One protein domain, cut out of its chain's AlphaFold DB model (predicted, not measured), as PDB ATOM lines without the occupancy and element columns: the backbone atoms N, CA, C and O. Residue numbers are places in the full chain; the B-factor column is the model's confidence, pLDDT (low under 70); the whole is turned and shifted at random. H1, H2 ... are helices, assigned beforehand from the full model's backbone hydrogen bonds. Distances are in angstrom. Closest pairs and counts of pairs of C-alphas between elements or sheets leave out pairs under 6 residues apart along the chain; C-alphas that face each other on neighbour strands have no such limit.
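Overview. This is residues 2 to 62 of the 148 residues of the protein "Putative transposase" of Mycoplasma synoviae (strain 53) (UniProt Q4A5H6). The model is an open U: the longest helix, H4, is one arm, H3 is the base, and short H1 and H2 make a small head at the base's other end. Between head and arm the middle is empty. The 61 printed residues hold four named helices, in order H1, H2, H3, H4, and no named strand: all helix. The whole is loose, with a radius of gyration of the C-alphas of 15.0 A, and spans 40 by 25 by 19 A.

Arrangement. H4, residues 44 to 59, and H3, residues 30 to 42, meet only through their tight link, Lys 43. H3, with residues 30 to 33 alone, only just touches H2, residues 12 to 19, with 3 pairs of C-alphas within 8 A; the closest C-alphas, of Val 16 and Leu 30, are 6.4 A apart. Their steep tilt is 52 degrees, opposite ways. H2 touches H1, residues 2 to 7; the closest C-alphas, of Thr 4 and Ser 15, are 6.0 A apart. H1 and H4 are apart. Every O i to N i+4 pair is within hydrogen-bond range in H1, H2 and H4, and 8 of 9 in H3.

Along the chain. H4 measures 21.6 A, from C-alpha 44 at (121.401, 134.138, 155.365) to C-alpha 59 at (107.590, 146.041, 143.801); H3 measures 19.4 A.

Size, cuts and confidence. The two farthest C-alphas, of Lys 21 and Asn 62, are 41.0 A apart. The printed part has no cut and no long link; Trp 23 alone is under pLDDT 70.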
ATOM      1  N   ILE A   2     111.339 124.091 145.825       79.62
ATOM      2  CA  ILE A   2     110.245 125.088 145.839       79.62
ATOM      3  C   ILE A   2     108.998 124.530 145.140       79.62
ATOM      4  O   ILE A   2     107.912 124.556 145.707       79.62
ATOM      5  N   LEU A   3     109.181 123.917 143.967       80.19
ATOM      6  CA  LEU A   3     108.093 123.311 143.199       80.19
ATOM      7  C   LEU A   3     107.307 122.265 144.007       80.19
ATOM      8  O   LEU A   3     106.084 122.326 144.066       80.19
ATOM      9  N   THR A   4     107.992 121.351 144.700       84.56
ATOM     10  CA  THR A   4     107.322 120.337 145.531       84.56
ATOM     11  C   THR A   4     106.576 120.945 146.710       84.56
ATOM     12  O   THR A   4     105.582 120.376 147.134       84.56
ATOM     13  N   ARG A   5     106.995 122.107 147.228       83.56
ATOM     14  CA  ARG A   5     106.242 122.815 148.274       83.56
ATOM     15  C   ARG A   5     104.966 123.474 147.776       83.56
ATOM     16  O   ARG A   5     104.046 123.606 148.568       83.56
ATOM     17  N   ILE A   6     104.923 123.875 146.510       87.12
ATOM     18  CA  ILE A   6     103.711 124.413 145.884       87.12
ATOM     19  C   ILE A   6     102.741 123.269 145.574       87.12
ATOM     20  O   ILE A   6     101.552 123.382 145.846       87.12
ATOM     21  N   LEU A   7     103.252 122.159 145.032       87.88
ATOM     22  CA  LEU A   7     102.429 121.030 144.598       87.88
ATOM     23  C   LEU A   7     101.951 120.145 145.756       87.88
ATOM     24  O   LEU A   7     100.802 119.716 145.765       87.88
ATOM     25  N   GLU A   8     102.827 119.845 146.717       87.62
ATOM     26  CA  GLU A   8     102.526 118.950 147.837       87.62
ATOM     27  C   GLU A   8     103.289 119.381 149.111       87.62
ATOM     28  O   GLU A   8     104.340 118.811 149.456       87.62
ATOM     29  N   PRO A   9     102.779 120.412 149.824       87.25
ATOM     30  CA  PRO A   9     103.410 120.968 151.015       87.25
ATOM     31  C   PRO A   9     103.740 119.877 152.037       87.25
ATOM     32  O   PRO A   9     102.868 119.198 152.572       87.25
ATOM     33  N   SER A  10     105.030 119.680 152.292       87.12
ATOM     34  CA  SER A  10     105.506 118.594 153.146       87.12
ATOM     35  C   SER A  10     106.888 118.893 153.731       87.12
ATOM     36  O   SER A  10     107.553 119.880 153.384       87.12
ATOM     37  N   PHE A  11     107.331 118.045 154.663       85.50
ATOM     38  CA  PHE A  11     108.680 118.110 155.224       85.50
ATOM     39  C   PHE A  11     109.747 117.878 154.145       85.50
ATOM     40  O   PHE A  11     109.511 117.158 153.179       85.50
ATOM     41  N   LYS A  12     110.959 118.421 154.343       87.44
ATOM     42  CA  LYS A  12     112.067 118.331 153.365       87.44
ATOM     43  C   LYS A  12     112.362 116.891 152.933       87.44
ATOM     44  O   LYS A  12     112.488 116.628 151.744       87.44
ATOM     45  N   ARG A  13     112.376 115.957 153.889       88.50
ATOM     46  CA  ARG A  13     112.515 114.520 153.624       88.50
ATOM     47  C   ARG A  13     111.423 113.998 152.692       88.50
ATOM     48  O   ARG A  13     111.731 113.447 151.645       88.50
ATOM     49  N   SER A  14     110.163 114.247 153.044       87.50
ATOM     50  CA  SER A  14     109.025 113.850 152.213       87.50
ATOM     51  C   SER A  14     109.077 114.506 150.832       87.50
ATOM     52  O   SER A  14     108.685 113.873 149.861       87.50
ATOM     53  N   SER A  15     109.569 115.743 150.716       88.06
ATOM     54  CA  SER A  15     109.750 116.399 149.419       88.06
ATOM     55  C   SER A  15     110.783 115.676 148.548       88.06
ATOM     56  O   SER A  15     110.534 115.512 147.362       88.06
ATOM     57  N   VAL A  16     111.901 115.207 149.114       88.00
ATOM     58  CA  VAL A  16     112.928 114.427 148.388       88.00
ATOM     59  C   VAL A  16     112.411 113.047 147.975       88.00
ATOM     60  O   VAL A  16     112.727 112.560 146.896       88.00
ATOM     61  N   GLU A  17     111.587 112.413 148.806       85.75
ATOM     62  CA  GLU A  17     110.958 111.130 148.469       85.75
ATOM     63  C   GLU A  17     109.927 111.297 147.338       85.75
ATOM     64  O   GLU A  17     109.868 110.484 146.417       85.75
ATOM     65  N   LYS A  18     109.147 112.386 147.372       85.12
ATOM     66  CA  LYS A  18     108.044 112.636 146.435       85.12
ATOM     67  C   LYS A  18     108.462 113.314 145.138       85.12
ATOM     68  O   LYS A  18     107.757 113.163 144.148       85.12
ATOM     69  N   ILE A  19     109.586 114.035 145.094       85.31
ATOM     70  CA  ILE A  19     110.008 114.750 143.877       85.31
ATOM     71  C   ILE A  19     110.191 113.803 142.684       85.31
ATOM     72  O   ILE A  19     109.863 114.180 141.566       85.31
ATOM     73  N   LYS A  20     110.582 112.546 142.947       77.56
ATOM     74  CA  LYS A  20     110.710 111.470 141.950       77.56
ATOM     75  C   LYS A  20     109.388 111.064 141.290       77.56
ATOM     76  O   LYS A  20     109.405 110.440 140.239       77.56
ATOM     77  N   LYS A  21     108.245 111.384 141.909       81.25
ATOM     78  CA  LYS A  21     106.911 111.167 141.328       81.25
ATOM     79  C   LYS A  21     106.632 112.141 140.180       81.25
ATOM     80  O   LYS A  21     105.777 111.871 139.342       81.25
ATOM     81  N   TYR A  22     107.307 113.286 140.171       80.56
ATOM     82  CA  TYR A  22     107.162 114.296 139.135       80.56
ATOM     83  C   TYR A  22     108.222 114.105 138.046       80.56
ATOM     84  O   TYR A  22     109.231 113.434 138.248       80.56
ATOM     85  N   TRP A  23     107.994 114.723 136.889       63.50
ATOM     86  CA  TRP A  23     108.826 114.635 135.683       63.50
ATOM     87  C   TRP A  23     110.129 115.446 135.789       63.50
ATOM     88  O   TRP A  23     110.481 116.194 134.880       63.50
ATOM     89  N   TYR A  24     110.815 115.362 136.927       72.25
ATOM     90  CA  TYR A  24     112.050 116.088 137.190       72.25
ATOM     91  C   TYR A  24     113.128 115.117 137.663       72.25
ATOM     92  O   TYR A  24     112.957 114.440 138.680       72.25
ATOM     93  N   GLU A  25     114.247 115.062 136.943       76.75
ATOM     94  CA  GLU A  25     115.424 114.313 137.375       76.75
ATOM     95  C   GLU A  25     116.025 114.999 138.606       76.75
ATOM     96  O   GLU A  25     116.696 116.026 138.523       76.75
ATOM     97  N   PHE A  26     115.731 114.447 139.780       81.44
ATOM     98  CA  PHE A  26     116.317 114.882 141.038       81.44
ATOM     99  C   PHE A  26     117.328 113.838 141.504       81.44
ATOM    100  O   PHE A  26     116.956 112.796 142.052       81.44
ATOM    101  N   ASN A  27     118.604 114.131 141.258       83.56
ATOM    102  CA  ASN A  27     119.718 113.229 141.550       83.56
ATOM    103  C   ASN A  27     120.345 113.467 142.931       83.56
ATOM    104  O   ASN A  27     121.114 112.628 143.399       83.56
ATOM    105  N   ASP A  28     119.996 114.567 143.602       87.06
ATOM    106  CA  ASP A  28     120.507 114.871 144.935       87.06
ATOM    107  C   ASP A  28     119.917 113.922 145.986       87.06
ATOM    108  O   ASP A  28     118.725 113.591 145.991       87.06
ATOM    109  N   SER A  29     120.749 113.498 146.933       89.88
ATOM    110  CA  SER A  29     120.294 112.706 148.068       89.88
ATOM    111  C   SER A  29     119.685 113.589 149.162       89.88
ATOM    112  O   SER A  29     119.872 114.806 149.221       89.88
ATOM    113  N   LEU A  30     119.005 112.960 150.127       90.31
ATOM    114  CA  LEU A  30     118.536 113.658 151.328       90.31
ATOM    115  C   LEU A  30     119.687 114.325 152.105       90.31
ATOM    116  O   LEU A  30     119.496 115.384 152.702       90.31
ATOM    117  N   LYS A  31     120.880 113.716 152.094       92.19
ATOM    118  CA  LYS A  31     122.064 114.274 152.759       92.19
ATOM    119  C   LYS A  31     122.516 115.560 152.077       92.19
ATOM    120  O   LYS A  31     122.850 116.510 152.777       92.19
ATOM    121  N   ASP A  32     122.477 115.603 150.749       91.06
ATOM    122  CA  ASP A  32     122.872 116.782 149.971       91.06
ATOM    123  C   ASP A  32     121.908 117.942 150.232       91.06
ATOM    124  O   ASP A  32     122.335 119.061 150.516       91.06
ATOM    125  N   VAL A  33     120.605 117.650 150.293       90.19
ATOM    126  CA  VAL A  33     119.591 118.632 150.693       90.19
ATOM    127  C   VAL A  33     119.849 119.182 152.093       90.19
ATOM    128  O   VAL A  33     119.793 120.396 152.278       90.19
ATOM    129  N   TYR A  34     120.139 118.342 153.088       90.69
ATOM    130  CA  TYR A  34     120.430 118.847 154.432       90.69
ATOM    131  C   TYR A  34     121.740 119.633 154.510       90.69
ATOM    132  O   TYR A  34     121.756 120.674 155.160       90.69
ATOM    133  N   ARG A  35     122.791 119.217 153.795       91.88
ATOM    134  CA  ARG A  35     124.042 119.988 153.683       91.88
ATOM    135  C   ARG A  35     123.817 121.359 153.056       91.88
ATOM    136  O   ARG A  35     124.387 122.342 153.509       91.88
ATOM    137  N   SER A  36     122.930 121.457 152.065       91.69
ATOM    138  CA  SER A  36     122.584 122.753 151.473       91.69
ATOM    139  C   SER A  36     121.976 123.732 152.484       91.69
ATOM    140  O   SER A  36     122.125 124.938 152.316       91.69
ATOM    141  N   LEU A  37     121.317 123.247 153.547       90.81
ATOM    142  CA  LEU A  37     120.738 124.128 154.567       90.81
ATOM    143  C   LEU A  37     121.816 124.841 155.385       90.81
ATOM    144  O   LEU A  37     121.612 125.994 155.743       90.81
ATOM    145  N   GLU A  38     122.941 124.175 155.641       91.50
ATOM    146  CA  GLU A  38     124.101 124.760 156.319       91.50
ATOM    147  C   GLU A  38     124.704 125.879 155.459       91.50
ATOM    148  O   GLU A  38     124.814 127.018 155.902       91.50
ATOM    149  N   PHE A  39     124.918 125.603 154.168       92.81
ATOM    150  CA  PHE A  39     125.357 126.621 153.210       92.81
ATOM    151  C   PHE A  39     124.397 127.824 153.133       92.81
ATOM    152  O   PHE A  39     124.822 128.979 153.110       92.81
ATOM    153  N   LEU A  40     123.083 127.575 153.100       92.06
ATOM    154  CA  LEU A  40     122.077 128.642 153.076       92.06
ATOM    155  C   LEU A  40     122.053 129.447 154.379       92.06
ATOM    156  O   LEU A  40     121.788 130.648 154.342       92.06
ATOM    157  N   GLN A  41     122.312 128.802 155.516       91.62
ATOM    158  CA  GLN A  41     122.401 129.466 156.810       91.62
ATOM    159  C   GLN A  41     123.586 130.435 156.845       91.62
ATOM    160  O   GLN A  41     123.397 131.589 157.230       91.62
ATOM    161  N   ASP A  42     124.756 130.017 156.361       93.19
ATOM    162  CA  ASP A  42     125.944 130.879 156.276       93.19
ATOM    163  C   ASP A  42     125.706 132.097 155.377       93.19
ATOM    164  O   ASP A  42     126.195 133.198 155.633       93.19
ATOM    165  N   LYS A  43     124.889 131.920 154.336       93.00
ATOM    166  CA  LYS A  43     124.521 132.969 153.378       93.00
ATOM    167  C   LYS A  43     123.253 133.737 153.739       93.00
ATOM    168  O   LYS A  43     122.834 134.591 152.956       93.00
ATOM    169  N   LYS A  44     122.663 133.511 154.922       90.62
ATOM    170  CA  LYS A  44     121.401 134.138 155.365       90.62
ATOM    171  C   LYS A  44     121.385 135.651 155.127       90.62
ATOM    172  O   LYS A  44     120.440 136.159 154.531       90.62
ATOM    173  N   VAL A  45     122.413 136.365 155.589       86.75
ATOM    174  CA  VAL A  45     122.467 137.838 155.510       86.75
ATOM    175  C   VAL A  45     122.592 138.313 154.063       86.75
ATOM    176  O   VAL A  45     121.850 139.199 153.648       86.75
ATOM    177  N   GLU A  46     123.472 137.691 153.276       90.12
ATOM    178  CA  GLU A  46     123.667 138.018 151.857       90.12
ATOM    179  C   GLU A  46     122.377 137.811 151.050       90.12
ATOM    180  O   GLU A  46     121.980 138.683 150.276       90.12
ATOM    181  N   ILE A  47     121.680 136.692 151.280       91.50
ATOM    182  CA  ILE A  47     120.411 136.371 150.616       91.50
ATOM    183  C   ILE A  47     119.327 137.388 150.992       91.50
ATOM    184  O   ILE A  47     118.625 137.879 150.111       91.50
ATOM    185  N   LEU A  48     119.186 137.719 152.280       89.31
ATOM    186  CA  LEU A  48     118.189 138.693 152.740       89.31
ATOM    187  C   LEU A  48     118.446 140.089 152.164       89.31
ATOM    188  O   LEU A  48     117.504 140.738 151.715       89.31
ATOM    189  N   ASN A  49     119.706 140.528 152.127       86.50
ATOM    190  CA  ASN A  49     120.098 141.795 151.510       86.50
ATOM    191  C   ASN A  49     119.711 141.842 150.034       86.50
ATOM    192  O   ASN A  49     118.993 142.753 149.622       86.50
ATOM    193  N   TYR A  50     120.111 140.824 149.271       90.12
ATOM    194  CA  TYR A  50     119.787 140.737 147.853       90.12
ATOM    195  C   TYR A  50     118.271 140.745 147.611       90.12
ATOM    196  O   TYR A  50     117.776 141.506 146.783       90.12
ATOM    197  N   LEU A  51     117.509 139.936 148.355       89.81
ATOM    198  CA  LEU A  51     116.053 139.889 148.214       89.81
ATOM    199  C   LEU A  51     115.406 141.238 148.537       89.81
ATOM    200  O   LEU A  51     114.542 141.687 147.787       89.81
ATOM    201  N   ASN A  52     115.828 141.903 149.611       87.00
ATOM    202  CA  ASN A  52     115.263 143.194 149.989       87.00
ATOM    203  C   ASN A  52     115.559 144.279 148.949       87.00
ATOM    204  O   ASN A  52     114.644 145.029 148.615       87.00
ATOM    205  N   GLU A  53     116.769 144.324 148.384       85.19
ATOM    206  CA  GLU A  53     117.102 145.216 147.264       85.19
ATOM    207  C   GLU A  53     116.198 144.941 146.054       85.19
ATOM    208  O   GLU A  53     115.578 145.857 145.513       85.19
ATOM    209  N   GLN A  54     116.032 143.667 145.687       89.81
ATOM    210  CA  GLN A  54     115.165 143.278 144.575       89.81
ATOM    211  C   GLN A  54     113.693 143.632 144.811       89.81
ATOM    212  O   GLN A  54     113.004 144.011 143.866       89.81
ATOM    213  N   PHE A  55     113.195 143.536 146.044       88.50
ATOM    214  CA  PHE A  55     111.829 143.945 146.363       88.50
ATOM    215  C   PHE A  55     111.660 145.468 146.324       88.50
ATOM    216  O   PHE A  55     110.668 145.954 145.786       88.50
ATOM    217  N   VAL A  56     112.629 146.242 146.815       84.38
ATOM    218  CA  VAL A  56     112.584 147.707 146.685       84.38
ATOM    219  C   VAL A  56     112.500 148.114 145.213       84.38
ATOM    220  O   VAL A  56     111.636 148.909 144.854       84.38
ATOM    221  N   GLU A  57     113.324 147.514 144.353       84.62
ATOM    222  CA  GLU A  57     113.359 147.844 142.923       84.62
ATOM    223  C   GLU A  57     112.120 147.368 142.152       84.62
ATOM    224  O   GLU A  57     111.593 148.103 141.319       84.62
ATOM    225  N   LYS A  58     111.649 146.136 142.394       90.12
ATOM    226  CA  LYS A  58     110.635 145.495 141.532       90.12
ATOM    227  C   LYS A  58     109.197 145.726 141.963       90.12
ATOM    228  O   LYS A  58     108.314 145.700 141.110       90.12
ATOM    229  N   ILE A  59     108.950 145.896 143.259       85.94
ATOM    230  CA  ILE A  59     107.590 146.041 143.801       85.94
ATOM    231  C   ILE A  59     107.381 147.384 144.507       85.94
ATOM    232  O   ILE A  59     106.365 147.564 145.170       85.94
ATOM    233  N   ASN A  60     108.326 148.323 144.356       83.00
ATOM    234  CA  ASN A  60     108.296 149.643 144.988       83.00
ATOM    235  C   ASN A  60     108.003 149.549 146.495       83.00
ATOM    236  O   ASN A  60     107.109 150.214 147.023       83.00
ATOM    237  N   ARG A  61     108.725 148.644 147.167       83.12
ATOM    238  CA  ARG A  61     108.523 148.320 148.580       83.12
ATOM    239  C   ARG A  61     108.638 149.572 149.449       83.12
ATOM    240  O   ARG A  61     109.679 150.230 149.450       83.12
ATOM    241  N   ASN A  62     107.601 149.857 150.232       79.56
ATOM    242  CA  ASN A  62     107.613 150.944 151.198       79.56
ATOM    243  C   ASN A  62     108.118 150.433 152.547       79.56
ATOM    244  O   ASN A  62     107.581 149.489 153.113       79.56
TER     245      ASN A  62